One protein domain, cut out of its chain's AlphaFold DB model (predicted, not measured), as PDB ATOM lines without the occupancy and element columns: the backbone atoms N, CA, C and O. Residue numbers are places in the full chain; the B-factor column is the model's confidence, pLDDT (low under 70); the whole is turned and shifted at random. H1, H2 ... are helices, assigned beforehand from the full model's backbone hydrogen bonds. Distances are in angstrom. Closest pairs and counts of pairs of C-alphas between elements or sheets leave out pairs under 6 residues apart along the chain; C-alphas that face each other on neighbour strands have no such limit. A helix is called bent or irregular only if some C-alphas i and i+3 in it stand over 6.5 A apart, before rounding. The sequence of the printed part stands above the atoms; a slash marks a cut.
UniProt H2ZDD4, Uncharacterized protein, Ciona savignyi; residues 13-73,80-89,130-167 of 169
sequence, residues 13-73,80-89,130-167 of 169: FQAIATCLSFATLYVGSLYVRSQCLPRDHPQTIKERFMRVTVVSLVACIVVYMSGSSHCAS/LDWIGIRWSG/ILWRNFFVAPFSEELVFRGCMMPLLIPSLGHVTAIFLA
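Overview. This is residues 13 to 73, 80 to 89 and 130 to 167 of the 169 residues of an uncharacterized protein of Ciona savignyi (UniProt H2ZDD4). The longest helix, H4, makes a three-helix bundle with H1 and H2, side by side with centres in a triangle; short H3 packs on H4, and H5 folds back at H4's end. The printed part has 109 residues, with helices H1 to H5 in chain order and no named strand: all helix. It is only just compact, close to loose, with a radius of gyration of the C-alphas of 15.5 A and spans of 48 by 33 by 28 A.

Along the chain. Find C-alpha 130 at (165.554, 163.305, 206.594); from there H4, residues 130 to 158, runs 37.4 A, only just irregular, with C-alphas 135 and 138 6.8 A apart, and a kink of 38 degrees near residue 152. H1, residues 13 to 31, starts at (132.444, 156.338, 188.414) and runs 26.9 A; H2, residues 42 to 67, runs 37.6 A. H3 is residues 80 to 83, H5 160 to 166.

Arrangement. Look first at H4, the hub. It touches H2 at a shallow tilt of 20 degrees, the same way, C-alphas 56 and 145 closest at 5.9 A. H1 and H2 form a helical hairpin. Every O i to N i+4 pair is within hydrogen-bond range in H1, H2 and H5, 16 of 25 in H4; H3 is too short for one.

Size, cuts and confidence. Cuts leave gaps of 16.3 A between C-alphas 73 and 80 and 31.3 A between 89 and 130. Residues 34, 39 and 68 to 73 have pLDDT under 70.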
ATOM      1  N   PHE A  13     131.358 156.604 189.351       87.44
ATOM      2  CA  PHE A  13     132.444 156.338 188.414       87.44
ATOM      3  C   PHE A  13     133.471 157.479 188.372       87.44
ATOM      4  O   PHE A  13     134.670 157.217 188.445       87.44
ATOM      5  N   GLN A  14     133.025 158.738 188.313       87.12
ATOM      6  CA  GLN A  14     133.922 159.898 188.362       87.12
ATOM      7  C   GLN A  14     134.658 159.993 189.703       87.12
ATOM      8  O   GLN A  14     135.855 160.275 189.710       87.12
ATOM      9  N   ALA A  15     133.986 159.714 190.824       87.50
ATOM     10  CA  ALA A  15     134.612 159.692 192.145       87.50
ATOM     11  C   ALA A  15     135.721 158.629 192.225       87.50
ATOM     12  O   ALA A  15     136.853 158.933 192.584       87.50
ATOM     13  N   ILE A  16     135.443 157.394 191.801       89.19
ATOM     14  CA  ILE A  16     136.442 156.314 191.814       89.19
ATOM     15  C   ILE A  16     137.599 156.626 190.855       89.19
ATOM     16  O   ILE A  16     138.760 156.453 191.224       89.19
ATOM     17  N   ALA A  17     137.311 157.119 189.647       91.19
ATOM     18  CA  ALA A  17     138.337 157.458 188.664       91.19
ATOM     19  C   ALA A  17     139.260 158.588 189.150       91.19
ATOM     20  O   ALA A  17     140.479 158.495 189.007       91.19
ATOM     21  N   THR A  18     138.700 159.634 189.767       90.00
ATOM     22  CA  THR A  18     139.484 160.746 190.333       90.00
ATOM     23  C   THR A  18     140.327 160.283 191.520       90.00
ATOM     24  O   THR A  18     141.527 160.550 191.546       90.00
ATOM     25  N   CYS A  19     139.770 159.483 192.430       89.88
ATOM     26  CA  CYS A  19     140.513 158.875 193.534       89.88
ATOM     27  C   CYS A  19     141.666 157.975 193.054       89.88
ATOM     28  O   CYS A  19     142.787 158.083 193.553       89.88
ATOM     29  N   LEU A  20     141.431 157.133 192.041       91.62
ATOM     30  CA  LEU A  20     142.470 156.290 191.444       91.62
ATOM     31  C   LEU A  20     143.569 157.139 190.783       91.62
ATOM     32  O   LEU A  20     144.758 156.831 190.897       91.62
ATOM     33  N   SER A  21     143.189 158.241 190.130       92.50
ATOM     34  CA  SER A  21     144.150 159.181 189.546       92.50
ATOM     35  C   SER A  21     145.021 159.853 190.615       92.50
ATOM     36  O   SER A  21     146.233 159.940 190.441       92.50
ATOM     37  N   PHE A  22     144.454 160.245 191.760       92.06
ATOM     38  CA  PHE A  22     145.225 160.828 192.860       92.06
ATOM     39  C   PHE A  22     146.203 159.827 193.465       92.06
ATOM     40  O   PHE A  22     147.377 160.158 193.620       92.06
ATOM     41  N   ALA A  23     145.763 158.595 193.730       91.25
ATOM     42  CA  ALA A  23     146.631 157.551 194.269       91.25
ATOM     43  C   ALA A  23     147.807 157.249 193.324       91.25
ATOM     44  O   ALA A  23     148.966 157.214 193.742       91.25
ATOM     45  N   THR A  24     147.526 157.092 192.028       91.69
ATOM     46  CA  THR A  24     148.562 156.801 191.025       91.69
ATOM     47  C   THR A  24     149.524 157.967 190.815       91.69
ATOM     48  O   THR A  24     150.733 157.739 190.759       91.69
ATOM     49  N   LEU A  25     149.038 159.210 190.754       92.19
ATOM     50  CA  LEU A  25     149.889 160.396 190.626       92.19
ATOM     51  C   LEU A  25     150.742 160.628 191.874       92.19
ATOM     52  O   LEU A  25     151.925 160.950 191.748       92.19
ATOM     53  N   TYR A  26     150.177 160.430 193.067       91.62
ATOM     54  CA  TYR A  26     150.895 160.582 194.329       91.62
ATOM     55  C   TYR A  26     152.052 159.584 194.418       91.62
ATOM     56  O   TYR A  26     153.211 159.985 194.552       91.62
ATOM     57  N   VAL A  27     151.766 158.293 194.229       90.75
ATOM     58  CA  VAL A  27     152.788 157.239 194.232       90.75
ATOM     59  C   VAL A  27     153.784 157.456 193.092       90.75
ATOM     60  O   VAL A  27     154.994 157.435 193.314       90.75
ATOM     61  N   GLY A  28     153.306 157.756 191.882       89.31
ATOM     62  CA  GLY A  28     154.154 158.065 190.734       89.31
ATOM     63  C   GLY A  28     155.161 159.176 191.037       89.31
ATOM     64  O   GLY A  28     156.348 159.023 190.760       89.31
ATOM     65  N   SER A  29     154.732 160.249 191.707       89.25
ATOM     66  CA  SER A  29     155.599 161.377 192.070       89.25
ATOM     67  C   SER A  29     156.782 160.990 192.973       89.25
ATOM     68  O   SER A  29     157.856 161.589 192.868       89.25
ATOM     69  N   LEU A  30     156.620 159.952 193.805       85.69
ATOM     70  CA  LEU A  30     157.657 159.433 194.701       85.69
ATOM     71  C   LEU A  30     158.689 158.556 193.977       85.69
ATOM     72  O   LEU A  30     159.851 158.493 194.406       85.69
ATOM     73  N   TYR A  31     158.271 157.871 192.908       84.69
ATOM     74  CA  TYR A  31     159.092 156.912 192.159       84.69
ATOM     75  C   TYR A  31     159.725 157.487 190.892       84.69
ATOM     76  O   TYR A  31     160.746 156.964 190.442       84.69
ATOM     77  N   VAL A  32     159.188 158.579 190.338       83.75
ATOM     78  CA  VAL A  32     159.811 159.291 189.216       83.75
ATOM     79  C   VAL A  32     161.171 159.823 189.668       83.75
ATOM     80  O   VAL A  32     161.276 160.795 190.418       83.75
ATOM     81  N   ARG A  33     162.240 159.155 189.228       71.62
ATOM     82  CA  ARG A  33     163.625 159.502 189.551       71.62
ATOM     83  C   ARG A  33     164.161 160.484 188.516       71.62
ATOM     84  O   ARG A  33     164.214 160.150 187.339       71.62
ATOM     85  N   SER A  34     164.618 161.652 188.961       66.69
ATOM     86  CA  SER A  34     165.213 162.653 188.054       66.69
ATOM     87  C   SER A  34     166.730 162.695 188.072       66.69
ATOM     88  O   SER A  34     167.319 163.210 187.131       66.69
ATOM     89  N   GLN A  35     167.375 162.133 189.097       72.50
ATOM     90  CA  GLN A  35     168.832 162.134 189.207       72.50
ATOM     91  C   GLN A  35     169.365 160.743 189.563       72.50
ATOM     92  O   GLN A  35     168.752 160.010 190.342       72.50
ATOM     93  N   CYS A  36     170.539 160.398 189.029       74.06
ATOM     94  CA  CYS A  36     171.311 159.206 189.403       74.06
ATOM     95  C   CYS A  36     172.122 159.433 190.694       74.06
ATOM     96  O   CYS A  36     173.284 159.053 190.780       74.06
ATOM     97  N   LEU A  37     171.514 160.075 191.692       78.06
ATOM     98  CA  LEU A  37     172.097 160.279 193.018       78.06
ATOM     99  C   LEU A  37     171.505 159.279 194.025       78.06
ATOM    100  O   LEU A  37     170.391 158.781 193.812       78.06
ATOM    101  N   PRO A  38     172.227 158.968 195.119       78.19
ATOM    102  CA  PRO A  38     171.696 158.123 196.181       78.19
ATOM    103  C   PRO A  38     170.439 158.750 196.801       78.19
ATOM    104  O   PRO A  38     170.294 159.970 196.868       78.19
ATOM    105  N   ARG A  39     169.513 157.902 197.262       69.69
ATOM    106  CA  ARG A  39     168.164 158.298 197.714       69.69
ATOM    107  C   ARG A  39     168.172 159.318 198.857       69.69
ATOM    108  O   ARG A  39     167.268 160.150 198.918       69.69
ATOM    109  N   ASP A  40     169.193 159.266 199.706       74.81
ATOM    110  CA  ASP A  40     169.352 160.142 200.869       74.81
ATOM    111  C   ASP A  40     170.164 161.409 200.573       74.81
ATOM    112  O   ASP A  40     170.427 162.208 201.471       74.81
ATOM    113  N   HIS A  41     170.527 161.646 199.308       79.06
ATOM    114  CA  HIS A  41     171.155 162.902 198.926       79.06
ATOM    115  C   HIS A  41     170.169 164.069 199.137       79.06
ATOM    116  O   HIS A  41     169.018 163.997 198.683       79.06
ATOM    117  N   PRO A  42     170.588 165.185 199.765       80.94
ATOM    118  CA  PRO A  42     169.689 166.284 200.125       80.94
ATOM    119  C   PRO A  42     168.958 166.895 198.923       80.94
ATOM    120  O   PRO A  42     167.822 167.348 199.057       80.94
ATOM    121  N   GLN A  43     169.566 166.882 197.734       79.56
ATOM    122  CA  GLN A  43     168.914 167.355 196.506       79.56
ATOM    123  C   GLN A  43     167.761 166.437 196.072       79.56
ATOM    124  O   GLN A  43     166.680 166.920 195.748       79.56
ATOM    125  N   THR A  44     167.940 165.115 196.156       81.75
ATOM    126  CA  THR A  44     166.896 164.133 195.824       81.75
ATOM    127  C   THR A  44     165.711 164.222 196.785       81.75
ATOM    128  O   THR A  44     164.566 164.060 196.366       81.75
ATOM    129  N   ILE A  45     165.962 164.529 198.060       82.94
ATOM    130  CA  ILE A  45     164.907 164.749 199.057       82.94
ATOM    131  C   ILE A  45     164.091 166.002 198.717       82.94
ATOM    132  O   ILE A  45     162.863 165.937 198.706       82.94
ATOM    133  N   LYS A  46     164.753 167.120 198.391       84.31
ATOM    134  CA  LYS A  46     164.080 168.382 198.032       84.31
ATOM    135  C   LYS A  46     163.225 168.255 196.772       84.31
ATOM    136  O   LYS A  46     162.108 168.759 196.744       84.31
ATOM    137  N   GLU A  47     163.712 167.555 195.750       84.25
ATOM    138  CA  GLU A  47     162.942 167.325 194.524       84.25
ATOM    139  C   GLU A  47     161.706 166.454 194.760       84.25
ATOM    140  O   GLU A  47     160.625 166.776 194.266       84.25
ATOM    141  N   ARG A  48     161.847 165.365 195.530       86.38
ATOM    142  CA  ARG A  48     160.709 164.513 195.909       86.38
ATOM    143  C   ARG A  48     159.680 165.310 196.695       86.38
ATOM    144  O   ARG A  48     158.499 165.218 196.390       86.38
ATOM    145  N   PHE A  49     160.136 166.129 197.642       86.62
ATOM    146  CA  PHE A  49     159.264 167.023 198.394       86.62
ATOM    147  C   PHE A  49     158.486 167.953 197.462       86.62
ATOM    148  O   PHE A  49     157.263 167.949 197.495       86.62
ATOM    149  N   MET A  50     159.174 168.664 196.565       87.69
ATOM    150  CA  MET A  50     158.533 169.581 195.620       87.69
ATOM    151  C   MET A  50     157.480 168.877 194.752       87.69
ATOM    152  O   MET A  50     156.389 169.410 194.572       87.69
ATOM    153  N   ARG A  51     157.767 167.670 194.245       89.44
ATOM    154  CA  ARG A  51     156.818 166.894 193.427       89.44
ATOM    155  C   ARG A  51     155.593 166.466 194.213       89.44
ATOM    156  O   ARG A  51     154.482 166.658 193.733       89.44
ATOM    157  N   VAL A  52     155.802 165.925 195.411       90.12
ATOM    158  CA  VAL A  52     154.712 165.513 196.297       90.12
ATOM    159  C   VAL A  52     153.843 166.716 196.642       90.12
ATOM    160  O   VAL A  52     152.631 166.643 196.488       90.12
ATOM    161  N   THR A  53     154.441 167.858 196.995       88.81
ATOM    162  CA  THR A  53     153.693 169.089 197.275       88.81
ATOM    163  C   THR A  53     152.888 169.557 196.064       88.81
ATOM    164  O   THR A  53     151.724 169.910 196.219       88.81
ATOM    165  N   VAL A  54     153.462 169.531 194.857       92.06
ATOM    166  CA  VAL A  54     152.736 169.892 193.628       92.06
ATOM    167  C   VAL A  54     151.548 168.956 193.406       92.06
ATOM    168  O   VAL A  54     150.447 169.439 193.165       92.06
ATOM    169  N   VAL A  55     151.728 167.640 193.538       91.88
ATOM    170  CA  VAL A  55     150.631 166.673 193.369       91.88
ATOM    171  C   VAL A  55     149.553 166.850 194.442       91.88
ATOM    172  O   VAL A  55     148.371 166.859 194.108       91.88
ATOM    173  N   SER A  56     149.933 167.072 195.702       90.12
ATOM    174  CA  SER A  56     148.992 167.358 196.789       90.12
ATOM    175  C   SER A  56     148.191 168.643 196.547       90.12
ATOM    176  O   SER A  56     146.983 168.663 196.766       90.12
ATOM    177  N   LEU A  57     148.828 169.708 196.046       91.06
ATOM    178  CA  LEU A  57     148.138 170.952 195.693       91.06
ATOM    179  C   LEU A  57     147.175 170.756 194.521       91.06
ATOM    180  O   LEU A  57     146.046 171.239 194.572       91.06
ATOM    181  N   VAL A  58     147.592 170.021 193.486       91.25
ATOM    182  CA  VAL A  58     146.731 169.683 192.344       91.25
ATOM    183  C   VAL A  58     145.509 168.895 192.816       91.25
ATOM    184  O   VAL A  58     144.397 169.220 192.404       91.25
ATOM    185  N   ALA A  59     145.678 167.925 193.720       89.62
ATOM    186  CA  ALA A  59     144.565 167.169 194.296       89.62
ATOM    187  C   ALA A  59     143.565 168.087 195.023       89.62
ATOM    188  O   ALA A  59     142.370 168.044 194.723       89.62
ATOM    189  N   CYS A  60     144.047 168.991 195.886       87.69
ATOM    190  CA  CYS A  60     143.198 169.984 196.555       87.69
ATOM    191  C   CYS A  60     142.448 170.884 195.566       87.69
ATOM    192  O   CYS A  60     141.262 171.151 195.755       87.69
ATOM    193  N   ILE A  61     143.117 171.347 194.505       87.75
ATOM    194  CA  ILE A  61     142.505 172.202 193.478       87.75
ATOM    195  C   ILE A  61     141.409 171.440 192.731       87.75
ATOM    196  O   ILE A  61     140.319 171.972 192.541       87.75
ATOM    197  N   VAL A  62     141.652 170.191 192.333       87.25
ATOM    198  CA  VAL A  62     140.655 169.369 191.627       87.25
ATOM    199  C   VAL A  62     139.425 169.119 192.502       87.25
ATOM    200  O   VAL A  62     138.297 169.237 192.018       87.25
ATOM    201  N   VAL A  63     139.612 168.839 193.796       86.00
ATOM    202  CA  VAL A  63     138.496 168.703 194.750       86.00
ATOM    203  C   VAL A  63     137.744 170.023 194.905       86.00
ATOM    204  O   VAL A  63     136.515 170.033 194.865       86.00
ATOM    205  N   TYR A  64     138.461 171.144 195.015       82.31
ATOM    206  CA  TYR A  64     137.852 172.470 195.105       82.31
ATOM    207  C   TYR A  64     136.979 172.786 193.885       82.31
ATOM    208  O   TYR A  64     135.814 173.151 194.036       82.31
ATOM    209  N   MET A  65     137.507 172.570 192.679       80.81
ATOM    210  CA  MET A  65     136.761 172.772 191.435       80.81
ATOM    211  C   MET A  65     135.545 171.842 191.339       80.81
ATOM    212  O   MET A  65     134.499 172.256 190.845       80.81
ATOM    213  N   SER A  66     135.654 170.615 191.855       77.44
ATOM    214  CA  SER A  66     134.550 169.646 191.861       77.44
ATOM    215  C   SER A  66     133.433 170.033 192.835       77.44
ATOM    216  O   SER A  66     132.263 169.821 192.527       77.44
ATOM    217  N   GLY A  67     133.764 170.636 193.984       70.12
ATOM    218  CA  GLY A  67     132.783 171.092 194.981       70.12
ATOM    219  C   GLY A  67     132.185 172.479 194.703       70.12
ATOM    220  O   GLY A  67     131.097 172.800 195.183       70.12
ATOM    221  N   SER A  68     132.865 173.314 193.910       60.59
ATOM    222  CA  SER A  68     132.447 174.696 193.627       60.59
ATOM    223  C   SER A  68     131.255 174.813 192.666       60.59
ATOM    224  O   SER A  68     130.715 175.909 192.520       60.59
ATOM    225  N   SER A  69     130.845 173.732 192.000       54.22
ATOM    226  CA  SER A  69     129.817 173.776 190.951       54.22
ATOM    227  C   SER A  69     128.398 174.043 191.483       54.22
ATOM    228  O   SER A  69     127.636 174.698 190.779       54.22
ATOM    229  N   HIS A  70     128.059 173.661 192.729       49.97
ATOM    230  CA  HIS A  70     126.725 173.937 193.303       49.97
ATOM    231  C   HIS A  70     126.640 174.191 194.827       49.97
ATOM    232  O   HIS A  70     125.615 174.693 195.291       49.97
ATOM    233  N   CYS A  71     127.683 173.936 195.629       49.25
ATOM    234  CA  CYS A  71     127.585 174.061 197.099       49.25
ATOM    235  C   CYS A  71     128.044 175.387 197.694       49.25
ATOM    236  O   CYS A  71     127.667 175.701 198.824       49.25
ATOM    237  N   ALA A  72     128.851 176.160 196.962       49.25
ATOM    238  CA  ALA A  72     129.373 177.440 197.445       49.25
ATOM    239  C   ALA A  72     128.247 178.436 197.800       49.25
ATOM    240  O   ALA A  72     128.452 179.349 198.594       49.25
ATOM    241  N   SER A  73     127.044 178.235 197.251       47.69
ATOM    242  CA  SER A  73     125.857 179.050 197.533       47.69
ATOM    243  C   SER A  73     124.990 178.532 198.689       47.69
ATOM    244  O   SER A  73     124.176 179.292 199.204       47.69
ATOM    245  N   LEU A  80     138.640 174.340 203.913       72.06
ATOM    246  CA  LEU A  80     139.334 173.701 205.028       72.06
ATOM    247  C   LEU A  80     138.432 172.724 205.786       72.06
ATOM    248  O   LEU A  80     138.887 171.633 206.124       72.06
ATOM    249  N   ASP A  81     137.155 173.061 205.971       75.06
ATOM    250  CA  ASP A  81     136.199 172.168 206.627       75.06
ATOM    251  C   ASP A  81     135.942 170.906 205.791       75.06
ATOM    252  O   ASP A  81     135.778 169.823 206.352       75.06
ATOM    253  N   TRP A  82     135.955 171.011 204.455       71.19
ATOM    254  CA  TRP A  82     135.766 169.865 203.550       71.19
ATOM    255  C   TRP A  82     136.970 168.928 203.514       71.19
ATOM    256  O   TRP A  82     136.795 167.714 203.494       71.19
ATOM    257  N   ILE A  83     138.181 169.484 203.567       74.00
ATOM    258  CA  ILE A  83     139.439 168.722 203.657       74.00
ATOM    259  C   ILE A  83     139.607 168.098 205.064       74.00
ATOM    260  O   ILE A  83     140.476 167.260 205.286       74.00
ATOM    261  N   GLY A  84     138.743 168.455 206.022       72.69
ATOM    262  CA  GLY A  84     138.722 167.898 207.376       72.69
ATOM    263  C   GLY A  84     139.525 168.701 208.403       72.69
ATOM    264  O   GLY A  84     139.642 168.276 209.555       72.69
ATOM    265  N   ILE A  85     140.036 169.877 208.026       75.00
ATOM    266  CA  ILE A  85     140.684 170.825 208.936       75.00
ATOM    267  C   ILE A  85     139.591 171.646 209.615       75.00
ATOM    268  O   ILE A  85     139.171 172.695 209.134       75.00
ATOM    269  N   ARG A  86     139.139 171.146 210.764       79.50
ATOM    270  CA  ARG A  86     138.133 171.791 211.609       79.50
ATOM    271  C   ARG A  86     138.729 172.208 212.947       79.50
ATOM    272  O   ARG A  86     139.471 171.456 213.576       79.50
ATOM    273  N   TRP A  87     138.339 173.386 213.422       76.38
ATOM    274  CA  TRP A  87     138.679 173.845 214.774       76.38
ATOM    275  C   TRP A  87     137.879 173.104 215.852       76.38
ATOM    276  O   TRP A  87     138.351 172.913 216.974       76.38
ATOM    277  N   SER A  88     136.673 172.645 215.513       82.25
ATOM    278  CA  SER A  88     135.811 171.903 216.429       82.25
ATOM    279  C   SER A  88     136.367 170.501 216.700       82.25
ATOM    280  O   SER A  88     136.561 169.684 215.800       82.25
ATOM    281  N   GLY A  89     136.636 170.211 217.974       81.81
ATOM    282  CA  GLY A  89     137.148 168.906 218.394       81.81
ATOM    283  C   GLY A  89     138.609 168.637 218.019       81.81
ATOM    284  O   GLY A  89     139.036 167.490 218.136       81.81
ATOM    285  N   ILE A 130     166.062 164.682 206.616       82.00
ATOM    286  CA  ILE A 130     165.554 163.305 206.594       82.00
ATOM    287  C   ILE A 130     164.542 163.089 207.728       82.00
ATOM    288  O   ILE A 130     163.510 162.455 207.514       82.00
ATOM    289  N   LEU A 131     164.811 163.650 208.909       83.19
ATOM    290  CA  LEU A 131     163.923 163.567 210.064       83.19
ATOM    291  C   LEU A 131     162.630 164.339 209.785       83.19
ATOM    292  O   LEU A 131     161.545 163.777 209.899       83.19
ATOM    293  N   TRP A 132     162.740 165.580 209.299       82.12
ATOM    294  CA  TRP A 132     161.578 166.378 208.887       82.12
ATOM    295  C   TRP A 132     160.728 165.691 207.821       82.12
ATOM    296  O   TRP A 132     159.497 165.701 207.902       82.12
ATOM    297  N   ARG A 133     161.384 165.053 206.842       84.44
ATOM    298  CA  ARG A 133     160.709 164.269 205.806       84.44
ATOM    299  C   ARG A 133     159.857 163.153 206.417       84.44
ATOM    300  O   ARG A 133     158.695 163.015 206.058       84.44
ATOM    301  N   ASN A 134     160.450 162.354 207.303       84.75
ATOM    302  CA  ASN A 134     159.815 161.151 207.835       84.75
ATOM    303  C   ASN A 134     158.709 161.459 208.853       84.75
ATOM    304  O   ASN A 134     157.704 160.761 208.870       84.75
ATOM    305  N   PHE A 135     158.888 162.482 209.691       82.94
ATOM    306  CA  PHE A 135     157.957 162.759 210.789       82.94
ATOM    307  C   PHE A 135     156.819 163.706 210.423       82.94
ATOM    308  O   PHE A 135     155.720 163.557 210.947       82.94
ATOM    309  N   PHE A 136     157.070 164.688 209.557       85.12
ATOM    310  CA  PHE A 136     156.093 165.742 209.286       85.12
ATOM    311  C   PHE A 136     155.595 165.690 207.855       85.12
ATOM    312  O   PHE A 136     154.401 165.569 207.614       85.12
ATOM    313  N   VAL A 137     156.516 165.770 206.899       86.56
ATOM    314  CA  VAL A 137     156.177 165.936 205.484       86.56
ATOM    315  C   VAL A 137     155.376 164.760 204.941       86.56
ATOM    316  O   VAL A 137     154.322 164.984 204.350       86.56
ATOM    317  N   ALA A 138     155.890 163.535 205.096       85.31
ATOM    318  CA  ALA A 138     155.243 162.362 204.525       85.31
ATOM    319  C   ALA A 138     153.855 162.147 205.151       85.31
ATOM    320  O   ALA A 138     152.886 162.269 204.396       85.31
ATOM    321  N   PRO A 139     153.715 162.045 206.493       86.38
ATOM    322  CA  PRO A 139     152.407 161.837 207.115       86.38
ATOM    323  C   PRO A 139     151.405 162.948 206.797       86.38
ATOM    324  O   PRO A 139     150.232 162.681 206.561       86.38
ATOM    325  N   PHE A 140     151.855 164.208 206.749       88.69
ATOM    326  CA  PHE A 140     150.977 165.330 206.424       88.69
ATOM    327  C   PHE A 140     150.466 165.263 204.982       88.69
ATOM    328  O   PHE A 140     149.283 165.477 204.729       88.69
ATOM    329  N   SER A 141     151.354 164.982 204.026       90.00
ATOM    330  CA  SER A 141     150.970 164.899 202.615       90.00
ATOM    331  C   SER A 141     150.067 163.699 202.320       90.00
ATOM    332  O   SER A 141     149.147 163.828 201.515       90.00
ATOM    333  N   GLU A 142     150.302 162.569 202.989       88.94
ATOM    334  CA  GLU A 142     149.485 161.358 202.888       88.94
ATOM    335  C   GLU A 142     148.084 161.623 203.444       88.94
ATOM    336  O   GLU A 142     147.098 161.447 202.728       88.94
ATOM    337  N   GLU A 143     147.985 162.168 204.659       88.56
ATOM    338  CA  GLU A 143     146.696 162.480 205.282       88.56
ATOM    339  C   GLU A 143     145.884 163.487 204.452       88.56
ATOM    340  O   GLU A 143     144.677 163.335 204.255       88.56
ATOM    341  N   LEU A 144     146.540 164.507 203.896       89.00
ATOM    342  CA  LEU A 144     145.871 165.523 203.086       89.00
ATOM    343  C   LEU A 144     145.325 164.955 201.766       89.00
ATOM    344  O   LEU A 144     144.201 165.281 201.380       89.00
ATOM    345  N   VAL A 145     146.087 164.110 201.065       90.00
ATOM    346  CA  VAL A 145     145.660 163.550 199.772       90.00
ATOM    347  C   VAL A 145     144.665 162.409 199.968       90.00
ATOM    348  O   VAL A 145     143.576 162.444 199.394       90.00
ATOM    349  N   PHE A 146     144.995 161.419 200.797       89.25
ATOM    350  CA  PHE A 146     144.173 160.221 200.955       89.25
ATOM    351  C   PHE A 146     142.925 160.488 201.786       89.25
ATOM    352  O   PHE A 146     141.826 160.105 201.392       89.25
ATOM    353  N   ARG A 147     143.041 161.206 202.902       86.44
ATOM    354  CA  ARG A 147     141.879 161.458 203.752       86.44
ATOM    355  C   ARG A 147     141.193 162.771 203.422       86.44
ATOM    356  O   ARG A 147     139.971 162.805 203.335       86.44
ATOM    357  N   GLY A 148     141.958 163.834 203.204       85.19
ATOM    358  CA  GLY A 148     141.398 165.150 202.914       85.19
ATOM    359  C   GLY A 148     140.734 165.236 201.541       85.19
ATOM    360  O   GLY A 148     139.623 165.747 201.430       85.19
ATOM    361  N   CYS A 149     141.377 164.716 200.492       86.94
ATOM    362  CA  CYS A 149     140.879 164.860 199.121       86.94
ATOM    363  C   CYS A 149     140.003 163.685 198.657       86.94
ATOM    364  O   CYS A 149     139.012 163.913 197.964       86.94
ATOM    365  N   MET A 150     140.327 162.434 199.016       89.00
ATOM    366  CA  MET A 150     139.564 161.274 198.520       89.00
ATOM    367  C   MET A 150     138.301 160.977 199.342       89.00
ATOM    368  O   MET A 150     137.279 160.612 198.759       89.00
ATOM    369  N   MET A 151     138.304 161.167 200.668       85.75
ATOM    370  CA  MET A 151     137.124 160.852 201.495       85.75
ATOM    371  C   MET A 151     135.874 161.669 201.138       85.75
ATOM    372  O   MET A 151     134.804 161.062 201.038       85.75
ATOM    373  N   PRO A 152     135.947 162.994 200.891       82.50
ATOM    374  CA  PRO A 152     134.764 163.769 200.513       82.50
ATOM    375  C   PRO A 152     134.118 163.306 199.201       82.50
ATOM    376  O   PRO A 152     132.915 163.484 199.025       82.50
ATOM    377  N   LEU A 153     134.893 162.681 198.304       84.75
ATOM    378  CA  LEU A 153     134.420 162.124 197.031       84.75
ATOM    379  C   LEU A 153     133.848 160.698 197.184       84.75
ATOM    380  O   LEU A 153     132.876 160.337 196.516       84.75
ATOM    381  N   LEU A 154     134.422 159.882 198.076       86.44
ATOM    382  CA  LEU A 154     134.029 158.478 198.282       86.44
ATOM    383  C   LEU A 154     132.829 158.305 199.226       86.44
ATOM    384  O   LEU A 154     131.981 157.447 198.983       86.44
ATOM    385  N   ILE A 155     132.717 159.115 200.285       85.38
ATOM    386  CA  ILE A 155     131.609 159.020 201.256       85.38
ATOM    387  C   ILE A 155     130.218 159.135 200.593       85.38
ATOM    388  O   ILE A 155     129.372 158.290 200.896       85.38
ATOM    389  N   PRO A 156     129.951 160.109 199.692       81.12
ATOM    390  CA  PRO A 156     128.660 160.228 199.006       81.12
ATOM    391  C   PRO A 156     128.289 158.999 198.172       81.12
ATOM    392  O   PRO A 156     127.110 158.695 198.014       81.12
ATOM    393  N   SER A 157     129.292 158.339 197.590       80.88
ATOM    394  CA  SER A 157     129.107 157.373 196.508       80.88
ATOM    395  C   SER A 157     129.145 155.920 196.978       80.88
ATOM    396  O   SER A 157     128.447 155.079 196.414       80.88
ATOM    397  N   LEU A 158     129.936 155.617 198.009       82.19
ATOM    398  CA  LEU A 158     130.153 154.257 198.511       82.19
ATOM    399  C   LEU A 158     129.708 154.086 199.968       82.19
ATOM    400  O   LEU A 158     129.486 152.955 200.403       82.19
ATOM    401  N   GLY A 159     129.539 155.187 200.705       83.19
ATOM    402  CA  GLY A 159     129.229 155.195 202.132       83.19
ATOM    403  C   GLY A 159     130.474 155.276 203.021       83.19
ATOM    404  O   GLY A 159     131.610 155.117 202.585       83.19
ATOM    405  N   HIS A 160     130.257 155.545 204.308       82.88
ATOM    406  CA  HIS A 160     131.333 155.855 205.255       82.88
ATOM    407  C   HIS A 160     132.308 154.691 205.480       82.88
ATOM    408  O   HIS A 160     133.517 154.894 205.493       82.88
ATOM    409  N   VAL A 161     131.795 153.470 205.656       85.31
ATOM    410  CA  VAL A 161     132.615 152.300 206.020       85.31
ATOM    411  C   VAL A 161     133.510 151.872 204.856       85.31
ATOM    412  O   VAL A 161     134.711 151.693 205.024       85.31
ATOM    413  N   THR A 162     132.941 151.750 203.661       83.88
ATOM    414  CA  THR A 162     133.661 151.382 202.432       83.88
ATOM    415  C   THR A 162     134.675 152.447 202.025       83.88
ATOM    416  O   THR A 162     135.773 152.087 201.612       83.88
ATOM    417  N   ALA A 163     134.362 153.738 202.199       84.06
ATOM    418  CA  ALA A 163     135.311 154.823 201.957       84.06
ATOM    419  C   ALA A 163     136.555 154.704 202.853       84.06
ATOM    420  O   ALA A 163     137.669 154.824 202.352       84.06
ATOM    421  N   ILE A 164     136.377 154.377 204.141       84.25
ATOM    422  CA  ILE A 164     137.495 154.147 205.074       84.25
ATOM    423  C   ILE A 164     138.359 152.956 204.626       84.25
ATOM    424  O   ILE A 164     139.580 153.022 204.720       84.25
ATOM    425  N   PHE A 165     137.754 151.879 204.115       83.44
ATOM    426  CA  PHE A 165     138.509 150.719 203.623       83.44
ATOM    427  C   PHE A 165     139.230 150.968 202.291       83.44
ATOM    428  O   PHE A 165     140.254 150.340 202.033       83.44
ATOM    429  N   LEU A 166     138.694 151.842 201.434       78.12
ATOM    430  CA  LEU A 166     139.242 152.128 200.104       78.12
ATOM    431  C   LEU A 166     140.302 153.230 200.094       78.12
ATOM    432  O   LEU A 166     141.133 153.249 199.187       78.12
ATOM    433  N   ALA A 167     140.289 154.115 201.085       71.75
ATOM    434  CA  ALA A 167     141.352 155.078 201.340       71.75
ATOM    435  C   ALA A 167     142.070 154.727 202.658       71.75
ATOM    436  O   ALA A 167     141.933 155.465 203.639       71.75
TER     437      ALA A 167